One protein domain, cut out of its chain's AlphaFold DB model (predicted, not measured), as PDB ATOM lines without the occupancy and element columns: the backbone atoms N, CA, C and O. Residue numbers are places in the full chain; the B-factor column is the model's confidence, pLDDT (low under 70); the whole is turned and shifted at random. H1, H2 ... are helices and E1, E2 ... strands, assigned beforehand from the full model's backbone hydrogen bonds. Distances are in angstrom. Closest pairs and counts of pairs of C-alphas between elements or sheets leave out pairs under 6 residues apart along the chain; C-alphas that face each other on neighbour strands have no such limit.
ATOM      1  N   ILE A 138     189.440 175.084  79.156       83.31
ATOM      2  CA  ILE A 138     188.813 175.889  78.086       83.31
ATOM      3  C   ILE A 138     187.593 175.169  77.502       83.31
ATOM      4  O   ILE A 138     187.643 173.975  77.232       83.31
ATOM      5  N   CYS A 139     186.499 175.896  77.255       85.19
ATOM      6  CA  CYS A 139     185.327 175.353  76.567       85.19
ATOM      7  C   CYS A 139     185.611 175.118  75.072       85.19
ATOM      8  O   CYS A 139     186.010 176.041  74.364       85.19
ATOM      9  N   VAL A 140     185.316 173.926  74.554       86.00
ATOM     10  CA  VAL A 140     185.542 173.570  73.141       86.00
ATOM     11  C   VAL A 140     184.701 174.401  72.165       86.00
ATOM     12  O   VAL A 140     185.180 174.779  71.099       86.00
ATOM     13  N   LEU A 141     183.459 174.745  72.527       84.69
ATOM     14  CA  LEU A 141     182.537 175.429  71.618       84.69
ATOM     15  C   LEU A 141     182.753 176.943  71.575       84.69
ATOM     16  O   LEU A 141     182.749 177.522  70.485       84.69
ATOM     17  N   CYS A 142     182.942 177.586  72.728       86.25
ATOM     18  CA  CYS A 142     183.085 179.043  72.813       86.25
ATOM     19  C   CYS A 142     184.509 179.527  73.108       86.25
ATOM     20  O   CYS A 142     184.725 180.733  73.146       86.25
ATOM     21  N   ARG A 143     185.475 178.621  73.323       84.94
ATOM     22  CA  ARG A 143     186.879 178.926  73.670       84.94
ATOM     23  C   ARG A 143     187.063 179.784  74.928       84.94
ATOM     24  O   ARG A 143     188.155 180.283  75.186       84.94
ATOM     25  N   MET A 144     186.017 179.927  75.738       81.88
ATOM     26  CA  MET A 144     186.082 180.654  77.000       81.88
ATOM     27  C   MET A 144     186.931 179.873  78.003       81.88
ATOM     28  O   MET A 144     186.755 178.662  78.138       81.88
ATOM     29  N   GLN A 145     187.857 180.557  78.675       80.50
ATOM     30  CA  GLN A 145     188.677 179.973  79.737       80.50
ATOM     31  C   GLN A 145     187.897 179.974  81.056       80.50
ATOM     32  O   GLN A 145     187.193 180.937  81.374       80.50
ATOM     33  N   ARG A 146     188.033 178.894  81.829       75.50
ATOM     34  CA  ARG A 146     187.521 178.787  83.196       75.50
ATOM     35  C   ARG A 146     188.221 179.835  84.069       75.50
ATOM     36  O   ARG A 146     189.444 179.955  84.033       75.50
ATOM     37  N   LYS A 147     187.445 180.584  84.855       65.94
ATOM     38  CA  LYS A 147     187.986 181.473  85.894       65.94
ATOM     39  C   LYS A 147     188.609 180.616  87.018       65.94
ATOM     40  O   LYS A 147     188.026 179.571  87.308       65.94
ATOM     41  N   PRO A 148     189.721 181.025  87.655       61.22
ATOM     42  CA  PRO A 148     190.418 180.221  88.670       61.22
ATOM     43  C   PRO A 148     189.504 179.706  89.795       61.22
ATOM     44  O   PRO A 148     189.618 178.548  90.183       61.22
ATOM     45  N   ASP A 149     188.530 180.523  90.207       61.09
ATOM     46  CA  ASP A 149     187.626 180.237  91.332       61.09
ATOM     47  C   ASP A 149     186.247 179.682  90.916       61.09
ATOM     48  O   ASP A 149     185.376 179.453  91.750       61.09
ATOM     49  N   ALA A 150     186.005 179.466  89.617       63.47
ATOM     50  CA  ALA A 150     184.728 178.938  89.129       63.47
ATOM     51  C   ALA A 150     184.696 177.399  89.179       63.47
ATOM     52  O   ALA A 150     185.743 176.771  89.013       63.47
ATOM     53  N   PRO A 151     183.520 176.756  89.318       69.31
ATOM     54  CA  PRO A 151     183.408 175.301  89.239       69.31
ATOM     55  C   PRO A 151     183.926 174.759  87.898       69.31
ATOM     56  O   PRO A 151     183.907 175.450  86.873       69.31
ATOM     57  N   GLU A 152     184.413 173.519  87.915       75.38
ATOM     58  CA  GLU A 152     184.957 172.855  86.730       75.38
ATOM     59  C   GLU A 152     183.941 172.804  85.590       75.38
ATOM     60  O   GLU A 152     182.741 172.598  85.795       75.38
ATOM     61  N   TYR A 153     184.422 173.026  84.365       80.69
ATOM     62  CA  TYR A 153     183.579 172.836  83.194       80.69
ATOM     63  C   TYR A 153     183.201 171.357  83.084       80.69
ATOM     64  O   TYR A 153     184.083 170.507  83.194       80.69
ATOM     65  N   PRO A 154     181.919 171.029  82.860       82.19
ATOM     66  CA  PRO A 154     181.530 169.652  82.618       82.19
ATOM     67  C   PRO A 154     182.213 169.097  81.363       82.19
ATOM     68  O   PRO A 154     182.565 169.828  80.428       82.19
ATOM     69  N   LYS A 155     182.374 167.773  81.342       85.25
ATOM     70  CA  LYS A 155     182.820 167.039  80.155       85.25
ATOM     71  C   LYS A 155     181.732 167.101  79.087       85.25
ATOM     72  O   LYS A 155     180.544 167.108  79.410       85.25
ATOM     73  N   HIS A 156     182.123 167.130  77.820       84.69
ATOM     74  CA  HIS A 156     181.172 167.056  76.722       84.69
ATOM     75  C   HIS A 156     180.510 165.663  76.694       84.69
ATOM     76  O   HIS A 156     181.220 164.685  76.469       84.69
ATOM     77  N   PRO A 157     179.178 165.530  76.863       81.31
ATOM     78  CA  PRO A 157     178.548 164.216  77.051       81.31
ATOM     79  C   PRO A 157     178.637 163.289  75.834       81.31
ATOM     80  O   PRO A 157     178.592 162.074  75.970       81.31
ATOM     81  N   PHE A 158     178.753 163.865  74.634       79.38
ATOM     82  CA  PHE A 158     178.629 163.130  73.369       79.38
ATOM     83  C   PHE A 158     179.917 163.064  72.547       79.38
ATOM     84  O   PHE A 158     179.895 162.541  71.434       79.38
ATOM     85  N   VAL A 159     181.025 163.624  73.045       77.56
ATOM     86  CA  VAL A 159     182.302 163.639  72.317       77.56
ATOM     87  C   VAL A 159     183.394 163.125  73.232       77.56
ATOM     88  O   VAL A 159     183.746 163.774  74.215       77.56
ATOM     89  N   LEU A 160     183.915 161.954  72.886       69.00
ATOM     90  CA  LEU A 160     185.009 161.300  73.587       69.00
ATOM     91  C   LEU A 160     186.236 161.479  72.705       69.00
ATOM     92  O   LEU A 160     186.314 160.866  71.655       69.00
ATOM     93  N   LYS A 161     187.154 162.368  73.080       60.91
ATOM     94  CA  LYS A 161     188.455 162.460  72.415       60.91
ATOM     95  C   LYS A 161     189.402 161.557  73.199       60.91
ATOM     96  O   LYS A 161     189.940 161.976  74.220       60.91
ATOM     97  N   VAL A 162     189.521 160.297  72.791       47.53
ATOM     98  CA  VAL A 162     190.540 159.398  73.341       47.53
ATOM     99  C   VAL A 162     191.731 159.485  72.405       47.53
ATOM    100  O   VAL A 162     191.634 159.090  71.252       47.53
ATOM    101  N   ARG A 163     192.814 160.080  72.894       42.94
ATOM    102  CA  ARG A 163     194.138 159.965  72.293       42.94
ATOM    103  C   ARG A 163     195.090 159.522  73.397       42.94
ATOM    104  O   ARG A 163     195.072 160.110  74.483       42.94
ATOM    105  N   ASP A 164     195.842 158.463  73.139       40.41
ATOM    106  CA  ASP A 164     197.094 158.138  73.836       40.41
ATOM    107  C   ASP A 164     197.054 157.891  75.360       40.41
ATOM    108  O   ASP A 164     197.947 158.349  76.075       40.41
ATOM    109  N   GLY A 165     196.046 157.210  75.923       42.59
ATOM    110  CA  GLY A 165     196.085 156.761  77.337       42.59
ATOM    111  C   GLY A 165     196.223 157.868  78.410       42.59
ATOM    112  O   GLY A 165     196.230 157.585  79.606       42.59
ATOM    113  N   LYS A 166     196.276 159.139  78.001       45.69
ATOM    114  CA  LYS A 166     196.279 160.368  78.799       45.69
ATOM    115  C   LYS A 166     195.138 161.233  78.270       45.69
ATOM    116  O   LYS A 166     195.345 162.204  77.554       45.69
ATOM    117  N   GLY A 167     193.909 160.814  78.568       46.66
ATOM    118  CA  GLY A 167     192.696 161.369  77.966       46.66
ATOM    119  C   GLY A 167     192.556 162.885  78.142       46.66
ATOM    120  O   GLY A 167     192.214 163.363  79.226       46.66
ATOM    121  N   GLU A 168     192.728 163.640  77.055       57.84
ATOM    122  CA  GLU A 168     192.279 165.030  76.979       57.84
ATOM    123  C   GLU A 168     190.752 165.067  76.918       57.84
ATOM    124  O   GLU A 168     190.111 164.996  75.867       57.84
ATOM    125  N   VAL A 169     190.149 165.196  78.091       66.75
ATOM    126  CA  VAL A 169     188.715 165.406  78.226       66.75
ATOM    127  C   VAL A 169     188.315 166.695  77.501       66.75
ATOM    128  O   VAL A 169     188.853 167.776  77.755       66.75
ATOM    129  N   VAL A 170     187.322 166.605  76.616       79.38
ATOM    130  CA  VAL A 170     186.743 167.781  75.962       79.38
ATOM    131  C   VAL A 170     185.815 168.479  76.952       79.38
ATOM    132  O   VAL A 170     184.788 167.929  77.349       79.38
ATOM    133  N   HIS A 171     186.170 169.698  77.348       84.62
ATOM    134  CA  HIS A 171     185.402 170.479  78.313       84.62
ATOM    135  C   HIS A 171     184.425 171.417  77.605       84.62
ATOM    136  O   HIS A 171     184.727 171.998  76.559       84.62
ATOM    137  N   ILE A 172     183.246 171.601  78.191       86.44
ATOM    138  CA  ILE A 172     182.204 172.482  77.670       86.44
ATOM    139  C   ILE A 172     181.647 173.340  78.805       86.44
ATOM    140  O   ILE A 172     181.394 172.856  79.900       86.44
ATOM    141  N   CYS A 173     181.468 174.643  78.582       87.81
ATOM    142  CA  CYS A 173     180.836 175.490  79.591       87.81
ATOM    143  C   CYS A 173     179.331 175.186  79.680       87.81
ATOM    144  O   CYS A 173     178.723 174.770  78.694       87.81
ATOM    145  N   LYS A 174     178.707 175.457  80.834       86.56
ATOM    146  CA  LYS A 174     177.280 175.165  81.077       86.56
ATOM    147  C   LYS A 174     176.341 175.756  80.015       86.56
ATOM    148  O   LYS A 174     175.418 175.078  79.592       86.56
ATOM    149  N   VAL A 175     176.628 176.962  79.517       88.19
ATOM    150  CA  VAL A 175     175.829 177.625  78.464       88.19
ATOM    151  C   VAL A 175     175.893 176.860  77.143       88.19
ATOM    152  O   VAL A 175     174.879 176.602  76.500       88.19
ATOM    153  N   CYS A 176     177.102 176.479  76.730       87.31
ATOM    154  CA  CYS A 176     177.290 175.690  75.519       87.31
ATOM    155  C   CYS A 176     176.683 174.293  75.681       87.31
ATOM    156  O   CYS A 176     176.079 173.795  74.739       87.31
ATOM    157  N   LEU A 177     176.792 173.692  76.868       90.00
ATOM    158  CA  LEU A 177     176.190 172.398  77.170       90.00
ATOM    159  C   LEU A 177     174.662 172.458  77.083       90.00
ATOM    160  O   LEU A 177     174.063 171.634  76.402       90.00
ATOM    161  N   GLN A 178     174.040 173.462  77.702       89.88
ATOM    162  CA  GLN A 178     172.594 173.668  77.645       89.88
ATOM    163  C   GLN A 178     172.112 173.860  76.205       89.88
ATOM    164  O   GLN A 178     171.126 173.248  75.811       89.88
ATOM    165  N   ARG A 179     172.843 174.634  75.388       89.69
ATOM    166  CA  ARG A 179     172.527 174.800  73.963       89.69
ATOM    167  C   ARG A 179     172.595 173.477  73.201       89.69
ATOM    168  O   ARG A 179     171.678 173.178  72.448       89.69
ATOM    169  N   VAL A 180     173.652 172.688  73.408       89.62
ATOM    170  CA  VAL A 180     173.802 171.370  72.770       89.62
ATOM    171  C   VAL A 180     172.651 170.444  73.167       89.62
ATOM    172  O   VAL A 180     172.076 169.787  72.307       89.62
ATOM    173  N   LEU A 181     172.285 170.406  74.450       89.50
ATOM    174  CA  LEU A 181     171.178 169.578  74.938       89.50
ATOM    175  C   LEU A 181     169.833 170.031  74.357       89.50
ATOM    176  O   LEU A 181     169.089 169.206  73.838       89.50
ATOM    177  N   GLN A 182     169.552 171.336  74.364       88.88
ATOM    178  CA  GLN A 182     168.318 171.895  73.811       88.88
ATOM    179  C   GLN A 182     168.188 171.614  72.308       88.88
ATOM    180  O   GLN A 182     167.123 171.211  71.847       88.88
ATOM    181  N   GLN A 183     169.276 171.761  71.548       86.31
ATOM    182  CA  GLN A 183     169.280 171.483  70.111       86.31
ATOM    183  C   GLN A 183     169.101 169.994  69.790       86.31
ATOM    184  O   GLN A 183     168.472 169.675  68.785       86.31
ATOM    185  N   ARG A 184     169.583 169.080  70.646       84.44
ATOM    186  CA  ARG A 184     169.345 167.631  70.500       84.44
ATOM    187  C   ARG A 184     167.902 167.231  70.793       84.44
ATOM    188  O   ARG A 184     167.390 166.335  70.140       84.44
ATOM    189  N   VAL A 185     167.251 167.893  71.748       84.50
ATOM    190  CA  VAL A 185     165.822 167.668  72.032       84.50
ATOM    191  C   VAL A 185     164.956 168.173  70.877       84.50
ATOM    192  O   VAL A 185     163.984 167.526  70.508       84.50
ATOM    193  N   GLN A 186     165.324 169.311  70.284       80.81
ATOM    194  CA  GLN A 186     164.604 169.897  69.148       80.81
ATOM    195  C   GLN A 186     164.824 169.138  67.831       80.81
ATOM    196  O   GLN A 186     163.946 169.163  66.977       80.81
ATOM    197  N   ASN A 187     165.970 168.468  67.670       74.12
ATOM    198  CA  ASN A 187     166.314 167.693  66.476       74.12
ATOM    199  C   ASN A 187     166.552 166.221  66.856       74.12
ATOM    200  O   ASN A 187     167.711 165.798  66.960       74.12
ATOM    201  N   PRO A 188     165.490 165.433  67.107       64.81
ATOM    202  CA  PRO A 188     165.646 164.017  67.406       64.81
ATOM    203  C   PRO A 188     166.290 163.277  66.217       64.81
ATOM    204  O   PRO A 188     166.056 163.644  65.062       64.81
ATOM    205  N   PRO A 189     167.112 162.241  66.469       61.97
ATOM    206  CA  PRO A 189     167.709 161.445  65.404       61.97
ATOM    207  C   PRO A 189     166.615 160.806  64.547       61.97
ATOM    208  O   PRO A 189     165.737 160.108  65.055       61.97
ATOM    209  N   VAL A 190     166.671 161.046  63.238       61.41
ATOM    210  CA  VAL A 190     165.788 160.387  62.279       61.41
ATOM    211  C   VAL A 190     166.295 158.959  62.114       61.41
ATOM    212  O   VAL A 190     167.371 158.733  61.574       61.41
ATOM    213  N   VAL A 191     165.527 157.987  62.609       53.47
ATOM    214  CA  VAL A 191     165.858 156.556  62.534       53.47
ATOM    215  C   VAL A 191     165.556 156.042  61.122       53.47
ATOM    216  O   VAL A 191     164.633 155.261  60.907       53.47
ATOM    217  N   LYS A 192     166.305 156.516  60.125       55.12
ATOM    218  CA  LYS A 192     166.377 155.866  58.814       55.12
ATOM    219  C   LYS A 192     167.666 155.058  58.769       55.12
ATOM    220  O   LYS A 192     168.754 155.563  59.023       55.12
ATOM    221  N   LYS A 193     167.515 153.756  58.549       45.91
ATOM    222  CA  LYS A 193     168.595 152.772  58.629       45.91
ATOM    223  C   LYS A 193     169.588 153.038  57.487       45.91
ATOM    224  O   LYS A 193     169.271 152.741  56.343       45.91
ATOM    225  N   GLY A 194     170.753 153.604  57.811       58.12
ATOM    226  CA  GLY A 194     171.850 153.848  56.864       58.12
ATOM    227  C   GLY A 194     172.140 155.316  56.530       58.12
ATOM    228  O   GLY A 194     173.159 155.576  55.897       58.12
ATOM    229  N   ASP A 195     171.312 156.266  56.980       66.56
ATOM    230  CA  ASP A 195     171.540 157.694  56.723       66.56
ATOM    231  C   ASP A 195     172.399 158.349  57.827       66.56
ATOM    232  O   ASP A 195     172.283 157.989  59.005       66.56
ATOM    233  N   PRO A 196     173.269 159.316  57.478       73.62
ATOM    234  CA  PRO A 196     174.026 160.086  58.457       73.62
ATOM    235  C   PRO A 196     173.108 160.949  59.338       73.62
ATOM    236  O   PRO A 196     172.040 161.385  58.917       73.62
ATOM    237  N   ASP A 197     173.551 161.239  60.563       78.50
ATOM    238  CA  ASP A 197     172.835 162.073  61.525       78.50
ATOM    239  C   ASP A 197     172.503 163.436  60.902       78.50
ATOM    240  O   ASP A 197     173.369 164.140  60.380       78.50
ATOM    241  N   ASN A 198     171.258 163.878  61.068       82.31
ATOM    242  CA  ASN A 198     170.809 165.188  60.591       82.31
ATOM    243  C   ASN A 198     171.299 166.350  61.466       82.31
ATOM    244  O   ASN A 198     170.790 167.460  61.357       82.31
ATOM    245  N   TYR A 199     172.254 166.127  62.367       87.94
ATOM    246  CA  TYR A 199     172.791 167.153  63.249       87.94
ATOM    247  C   TYR A 199     174.261 166.898  63.576       87.94
ATOM    248  O   TYR A 199     174.749 165.772  63.615       87.94
ATOM    249  N   CYS A 200     174.986 167.970  63.876       89.25
ATOM    250  CA  CYS A 200     176.401 167.886  64.213       89.25
ATOM    251  C   CYS A 200     176.646 167.222  65.582       89.25
ATOM    252  O   CYS A 200     176.130 167.670  66.607       89.25
ATOM    253  N   GLY A 201     177.547 166.241  65.649       86.06
ATOM    254  CA  GLY A 201     177.903 165.508  66.867       86.06
ATOM    255  C   GLY A 201     178.500 166.363  67.995       86.06
ATOM    256  O   GLY A 201     178.385 165.986  69.163       86.06
ATOM    257  N   LEU A 202     179.081 167.529  67.678       87.94
ATOM    258  CA  LEU A 202     179.652 168.455  68.667       87.94
ATOM    259  C   LEU A 202     178.687 169.575  69.076       87.94
ATOM    260  O   LEU A 202     178.480 169.792  70.262       87.94
ATOM    261  N   CYS A 203     178.131 170.328  68.125       89.12
ATOM    262  CA  CYS A 203     177.288 171.482  68.455       89.12
ATOM    263  C   CYS A 203     175.788 171.178  68.466       89.12
ATOM    264  O   CYS A 203     175.059 172.003  68.990       89.12
ATOM    265  N   ALA A 204     175.354 170.033  67.928       87.62
ATOM    266  CA  ALA A 204     173.954 169.642  67.730       87.62
ATOM    267  C   ALA A 204     173.130 170.519  66.771       87.62
ATOM    268  O   ALA A 204     171.914 170.378  66.694       87.62
ATOM    269  N   GLN A 205     173.777 171.382  65.987       87.06
ATOM    270  CA  GLN A 205     173.105 172.135  64.931       87.06
ATOM    271  C   GLN A 205     172.666 171.199  63.799       87.06
ATOM    272  O   GLN A 205     173.457 170.351  63.379       87.06
ATOM    273  N   SER A 206     171.435 171.378  63.306       82.19
ATOM    274  CA  SER A 206     170.895 170.605  62.182       82.19
ATOM    275  C   SER A 206     171.734 170.788  60.910       82.19
ATOM    276  O   SER A 206     172.178 171.897  60.596       82.19
ATOM    277  N   ALA A 207     171.933 169.687  60.191       74.38
ATOM    278  CA  ALA A 207     172.597 169.611  58.901       74.38
ATOM    279  C   ALA A 207     171.833 170.375  57.806       74.38
ATOM    280  O   ALA A 207     172.461 170.879  56.884       74.38
ATOM    281  N   GLU A 208     170.514 170.541  57.944       72.94
ATOM    282  CA  GLU A 208     169.671 171.305  57.009       72.94
ATOM    283  C   GLU A 208     169.964 172.812  57.062       72.94
ATOM    284  O   GLU A 208     169.840 173.521  56.066       72.94
ATOM    285  N   ASN A 209     170.408 173.303  58.223       68.38
ATOM    286  CA  ASN A 209     170.750 174.709  58.452       68.38
ATOM    287  C   ASN A 209     172.211 175.038  58.107       68.38
ATOM    288  O   ASN A 209     172.688 176.140  58.388       68.38
ATOM    289  N   LEU A 210     172.951 174.076  57.557       67.44
ATOM    290  CA  LEU A 210     174.352 174.217  57.197       67.44
ATOM    291  C   LEU A 210     174.522 173.885  55.710       67.44
ATOM    292  O   LEU A 210     173.906 172.949  55.207       67.44
ATOM    293  N   PRO A 211     175.372 174.613  54.970       71.31
ATOM    294  CA  PRO A 211     175.632 174.266  53.581       71.31
ATOM    295  C   PRO A 211     176.230 172.855  53.508       71.31
ATOM    296  O   PRO A 211     177.173 172.551  54.241       71.31
ATOM    297  N   VAL A 212     175.728 172.011  52.599       62.69
ATOM    298  CA  VAL A 212     176.125 170.591  52.431       62.69
ATOM    299  C   VAL A 212     177.653 170.415  52.343       62.69
ATOM    300  O   VAL A 212     178.213 169.451  52.853       62.69
ATOM    301  N   LYS A 213     178.362 171.410  51.792       66.06
ATOM    302  CA  LYS A 213     179.835 171.457  51.689       66.06
ATOM    303  C   LYS A 213     180.575 171.754  53.007       66.06
ATOM    304  O   LYS A 213     181.788 171.923  52.989       66.06
ATOM    305  N   SER A 214     179.873 171.863  54.134       81.62
ATOM    306  CA  SER A 214     180.444 172.219  55.444       81.62
ATOM    307  C   SER A 214     180.292 171.131  56.506       81.62
ATOM    308  O   SER A 214     180.536 171.386  57.687       81.62
ATOM    309  N   ILE A 215     179.902 169.922  56.103       87.38
ATOM    310  CA  ILE A 215     179.639 168.795  56.998       87.38
ATOM    311  C   ILE A 215     180.492 167.602  56.566       87.38
ATOM    312  O   ILE A 215     180.545 167.270  55.386       87.38
ATOM    313  N   LYS A 216     181.173 166.960  57.520       88.06
ATOM    314  CA  LYS A 216     181.953 165.734  57.303       88.06
ATOM    315  C   LYS A 216     181.308 164.583  58.072       88.06
ATOM    316  O   LYS A 216     181.116 164.702  59.284       88.06
ATOM    317  N   ALA A 217     180.989 163.494  57.381       87.94
ATOM    318  CA  ALA A 217     180.504 162.262  57.996       87.94
ATOM    319  C   ALA A 217     181.670 161.363  58.427       87.94
ATOM    320  O   ALA A 217     182.741 161.394  57.819       87.94
ATOM    321  N   CYS A 218     181.456 160.587  59.489       87.81
ATOM    322  CA  CYS A 218     182.351 159.500  59.875       87.81
ATOM    323  C   CYS A 218     182.291 158.379  58.828       87.81
ATOM    324  O   CYS A 218     181.202 158.026  58.390       87.81
ATOM    325  N   THR A 219     183.428 157.783  58.468       87.25
ATOM    326  CA  THR A 219     183.465 156.622  57.557       87.25
ATOM    327  C   THR A 219     183.358 155.266  58.245       87.25
ATOM    328  O   THR A 219     183.433 154.239  57.584       87.25
ATOM    329  N   HIS A 220     183.211 155.233  59.569       83.06
ATOM    330  CA  HIS A 220     183.060 153.980  60.304       83.06
ATOM    331  C   HIS A 220     181.690 153.346  60.016       83.06
ATOM    332  O   HIS A 220     180.673 154.018  60.169       83.06
ATOM    333  N   GLU A 221     181.648 152.052  59.687       77.19
ATOM    334  CA  GLU A 221     180.465 151.363  59.128       77.19
ATOM    335  C   GLU A 221     179.192 151.468  59.988       77.19
ATOM    336  O   GLU A 221     178.089 151.608  59.474       77.19
ATOM    337  N   ILE A 222     179.344 151.443  61.312       81.81
ATOM    338  CA  ILE A 222     178.235 151.565  62.276       81.81
ATOM    339  C   ILE A 222     178.024 152.990  62.821       81.81
ATOM    340  O   ILE A 222     177.192 153.192  63.705       81.81
ATOM    341  N   CYS A 223     178.794 153.989  62.372       82.38
ATOM    342  CA  CYS A 223     178.725 155.346  62.914       82.38
ATOM    343  C   CYS A 223     177.959 156.290  61.988       82.38
ATOM    344  O   CYS A 223     178.429 156.632  60.912       82.38
ATOM    345  N   THR A 224     176.840 156.824  62.469       84.94
ATOM    346  CA  THR A 224     176.037 157.811  61.731       84.94
ATOM    347  C   THR A 224     176.493 159.257  61.957       84.94
ATOM    348  O   THR A 224     175.957 160.178  61.354       84.94
ATOM    349  N   ARG A 225     177.490 159.516  62.815       87.31
ATOM    350  CA  ARG A 225     177.808 160.885  63.255       87.31
ATOM    351  C   ARG A 225     178.370 161.756  62.137       87.31
ATOM    352  O   ARG A 225     179.332 161.390  61.459       87.31
ATOM    353  N   VAL A 226     177.879 162.993  62.088       89.00
ATOM    354  CA  VAL A 226     178.425 164.057  61.240       89.00
ATOM    355  C   VAL A 226     178.956 165.225  62.059       89.00
ATOM    356  O   VAL A 226     178.499 165.486  63.168       89.00
ATOM    357  N   TYR A 227     179.930 165.958  61.524       89.50
ATOM    358  CA  TYR A 227     180.522 167.118  62.186       89.50
ATOM    359  C   TYR A 227     180.603 168.314  61.247       89.50
ATOM    360  O   TYR A 227     181.015 168.204  60.095       89.50
ATOM    361  N   CYS A 228     180.250 169.484  61.776       89.94
ATOM    362  CA  CYS A 228     180.369 170.748  61.067       89.94
ATOM    363  C   CYS A 228     181.845 171.178  60.948       89.94
ATOM    364  O   CYS A 228     182.601 171.024  61.908       89.94
ATOM    365  N   LEU A 229     182.267 171.781  59.833       86.25
ATOM    366  CA  LEU A 229     183.627 172.315  59.652       86.25
ATOM    367  C   LEU A 229     184.062 173.251  60.799       86.25
ATOM    368  O   LEU A 229     185.118 173.010  61.389       86.25
ATOM    369  N   PRO A 230     183.235 174.226  61.240       88.12
ATOM    370  CA  PRO A 230     183.559 175.050  62.408       88.12
ATOM    371  C   PRO A 230     183.777 174.248  63.699       88.12
ATOM    372  O   PRO A 230     184.461 174.701  64.614       88.12
ATOM    373  N   CYS A 231     183.157 173.077  63.809       88.06
ATOM    374  CA  CYS A 231     183.242 172.188  64.957       88.06
ATOM    375  C   CYS A 231     184.526 171.355  64.910       88.06
ATOM    376  O   CYS A 231     185.185 171.186  65.934       88.06
ATOM    377  N   ILE A 232     184.913 170.894  63.719       86.19
ATOM    378  CA  ILE A 232     186.185 170.204  63.473       86.19
ATOM    379  C   ILE A 232     187.352 171.163  63.751       86.19
ATOM    380  O   ILE A 232     188.236 170.832  64.541       86.19
ATOM    381  N   ASP A 233     187.296 172.403  63.250       85.69
ATOM    382  CA  ASP A 233     188.260 173.470  63.575       85.69
ATOM    383  C   ASP A 233     188.425 173.672  65.087       85.69
ATOM    384  O   ASP A 233     189.516 173.953  65.592       85.69
ATOM    385  N   LYS A 234     187.325 173.549  65.836       85.50
ATOM    386  CA  LYS A 234     187.325 173.701  67.293       85.50
ATOM    387  C   LYS A 234     187.913 172.491  68.022       85.50
ATOM    388  O   LYS A 234     188.531 172.669  69.070       85.50
ATOM    389  N   LEU A 235     187.769 171.288  67.475       81.62
ATOM    390  CA  LEU A 235     188.233 170.047  68.100       81.62
ATOM    391  C   LEU A 235     189.720 169.758  67.875       81.62
ATOM    392  O   LEU A 235     190.401 169.301  68.798       81.62
ATOM    393  N   ILE A 236     190.213 170.016  66.663       80.38
ATOM    394  CA  ILE A 236     191.578 169.654  66.241       80.38
ATOM    395  C   ILE A 236     192.413 170.843  65.746       80.38
ATOM    396  O   ILE A 236     193.614 170.700  65.543       80.38
ATOM    397  N   GLY A 237     191.814 172.031  65.618       79.25
ATOM    398  CA  GLY A 237     192.486 173.241  65.140       79.25
ATOM    399  C   GLY A 237     192.393 173.417  63.620       79.25
ATOM    400  O   GLY A 237     192.348 172.445  62.870       79.25
ATOM    401  N   ARG A 238     192.402 174.678  63.163       76.00
ATOM    402  CA  ARG A 238     192.246 175.056  61.740       76.00
ATOM    403  C   ARG A 238     193.315 174.473  60.808       76.00
ATOM    404  O   ARG A 238     193.047 174.234  59.640       76.00
ATOM    405  N   ALA A 239     194.528 174.251  61.314       71.50
ATOM    406  CA  ALA A 239     195.609 173.665  60.522       71.50
ATOM    407  C   ALA A 239     195.352 172.177  60.211       71.50
ATOM    408  O   ALA A 239     195.604 171.718  59.102       71.50
ATOM    409  N   GLN A 240     194.803 171.432  61.177       75.75
ATOM    410  CA  GLN A 240     194.551 169.993  61.048       75.75
ATOM    411  C   GLN A 240     193.172 169.684  60.448       75.75
ATOM    412  O   GLN A 240     192.990 168.644  59.814       75.75
ATOM    413  N   SER A 241     192.199 170.588  60.587       80.94
ATOM    414  CA  SER A 241     190.861 170.420  60.010       80.94
ATOM    415  C   SER A 241     190.873 170.352  58.486       80.94
ATOM    416  O   SER A 241     190.134 169.561  57.901       80.94
ATOM    417  N   HIS A 242     191.767 171.100  57.834       79.62
ATOM    418  CA  HIS A 242     191.919 171.040  56.385       79.62
ATOM    419  C   HIS A 242     192.458 169.677  55.914       79.62
ATOM    420  O   HIS A 242     192.085 169.217  54.832       79.62
ATOM    421  N   LYS A 243     193.297 169.009  56.722       80.88
ATOM    422  CA  LYS A 243     193.770 167.641  56.455       80.88
ATOM    423  C   LYS A 243     192.611 166.649  56.571       80.88
ATOM    424  O   LYS A 243     192.350 165.921  55.622       80.88
ATOM    425  N   VAL A 244     191.843 166.728  57.661       82.25
ATOM    426  CA  VAL A 244     190.633 165.914  57.888       82.25
ATOM    427  C   VAL A 244     189.599 166.048  56.770       82.25
ATOM    428  O   VAL A 244     188.993 165.059  56.367       82.25
ATOM    429  N   TRP A 245     189.404 167.254  56.236       79.81
ATOM    430  CA  TRP A 245     188.437 167.469  55.162       79.81
ATOM    431  C   TRP A 245     188.814 166.733  53.871       79.81
ATOM    432  O   TRP A 245     187.940 166.148  53.227       79.81
ATOM    433  N   ARG A 246     190.110 166.718  53.530       81.19
ATOM    434  CA  ARG A 246     190.648 166.030  52.344       81.19
ATOM    435  C   ARG A 246     190.739 164.515  52.521       81.19
ATOM    436  O   ARG A 246     190.763 163.800  51.526       81.19
ATOM    437  N   THR A 247     190.791 164.018  53.754       83.62
ATOM    438  CA  THR A 247     190.798 162.579  54.019       83.62
ATOM    439  C   THR A 247     189.425 161.990  53.706       83.62
ATOM    440  O   THR A 247     188.429 162.369  54.322       83.62
ATOM    441  N   ASN A 248     189.352 161.057  52.756       76.75
ATOM    442  CA  ASN A 248     188.099 160.365  52.441       76.75
ATOM    443  C   ASN A 248     187.693 159.402  53.561       76.75
ATOM    444  O   ASN A 248     186.542 159.440  53.975       76.75
ATOM    445  N   ASN A 249     188.648 158.663  54.135       84.25
ATOM    446  CA  ASN A 249     188.417 157.654  55.178       84.25
ATOM    447  C   ASN A 249     188.562 158.245  56.590       84.25
ATOM    448  O   ASN A 249     189.350 157.770  57.406       84.25
ATOM    449  N   TRP A 250     187.888 159.364  56.856       86.69
ATOM    450  CA  TRP A 250     188.009 160.036  58.146       86.69
ATOM    451  C   TRP A 250     187.133 159.391  59.230       86.69
ATOM    452  O   TRP A 250     185.902 159.384  59.144       86.69
ATOM    453  N   LEU A 251     187.774 158.942  60.310       83.94
ATOM    454  CA  LEU A 251     187.106 158.489  61.527       83.94
ATOM    455  C   LEU A 251     186.839 159.667  62.467       83.94
ATOM    456  O   LEU A 251     187.714 160.490  62.743       83.94
ATOM    457  N   CYS A 252     185.614 159.745  62.988       84.44
ATOM    458  CA  CYS A 252     185.245 160.804  63.918       84.44
ATOM    459  C   CYS A 252     185.980 160.668  65.264       84.44
ATOM    460  O   CYS A 252     186.459 159.583  65.589       84.44
ATOM    461  N   PRO A 253     186.017 161.722  66.106       79.88
ATOM    462  CA  PRO A 253     186.709 161.674  67.398       79.88
ATOM    463  C   PRO A 253     186.278 160.510  68.295       79.88
ATOM    464  O   PRO A 253     187.076 160.024  69.078       79.88
ATOM    465  N   ASN A 254     185.035 160.046  68.145       78.62
ATOM    466  CA  ASN A 254     184.486 158.945  68.928       78.62
ATOM    467  C   ASN A 254     184.743 157.550  68.315       78.62
ATOM    468  O   ASN A 254     184.400 156.562  68.955       78.62
ATOM    469  N   CYS A 255     185.248 157.470  67.080       79.69
ATOM    470  CA  CYS A 255     185.554 156.223  66.359       79.69
ATOM    471  C   CYS A 255     187.047 156.071  66.044       79.69
ATOM    472  O   CYS A 255     187.471 155.004  65.625       79.69
ATOM    473  N   SER A 256     187.836 157.134  66.211       74.25
ATOM    474  CA  SER A 256     189.289 157.088  66.103       74.25
ATOM    475  C   SER A 256     189.844 156.381  67.339       74.25
ATOM    476  O   SER A 256     189.916 156.976  68.410       74.25
ATOM    477  N   THR A 257     190.199 155.109  67.201       52.84
ATOM    478  CA  THR A 257     191.059 154.391  68.148       52.84
ATOM    479  C   THR A 257     192.456 154.362  67.552       52.84
ATOM    480  O   THR A 257     192.609 153.896  66.425       52.84
ATOM    481  N   ASP A 258     193.449 154.897  68.263       40.75
ATOM    482  CA  ASP A 258     194.844 154.856  67.824       40.75
ATOM    483  C   ASP A 258     195.283 153.386  67.676       40.75
ATOM    484  O   ASP A 258     195.450 152.675  68.663       40.75
TER     485      ASP A 258
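AT A GLANCE: This is residues 138 to 258 of the 466 residues of the protein "RING-type domain-containing protein" of Phytophthora infestans (strain T30-4) (UniProt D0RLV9). Little regular structure: mostly loops, with helix H1 on one side, apart from a small cluster where the hairpin E1-E2 leads into H2 and H3. The 121 printed residues, 36 of them in named elements, run H1, E1, E2, H2, H3: mostly helix, one antiparallel sheet, E1 - E2. The whole is compact, radius of gyration of the C-alphas 14.5 A, spanning 46 by 33 by 24 A.

IN THESE COORDINATES: After residues 138 to 173, H1, residues 174 to 186, runs 18.2 A from C-alpha 174 at (177.280, 175.165, 81.077). E1 is residues 215 to 217, E2 226 to 228, H2 229 to 236 and H3 238 to 246, 13.1 A, ending at C-alpha 246 (190.648, 166.030, 52.344).

HOW THE PARTS SIT: In the hairpin E1 and E2, N 216 and O 227 are 2.9 A apart, within hydrogen-bond range. H2 and H3 touch, closest at the C-alphas of Asp 233 and Ser 241, 5.4 A, at a steep tilt of 64 degrees, opposite ways. H1 is apart from E2, H2 and H3. Every O i to N i+4 pair is within hydrogen-bond range in H1 and H2; in H3, 3 of 5.

THE WHOLE: The C-alphas farthest apart, of Asp 149 and Lys 193, are 46.8 A apart. The printed part has no cut; H1 to E1 is a long link. Mean pLDDT of the printed part is 77.1, with 29 residues under 70, among them 160 to 169.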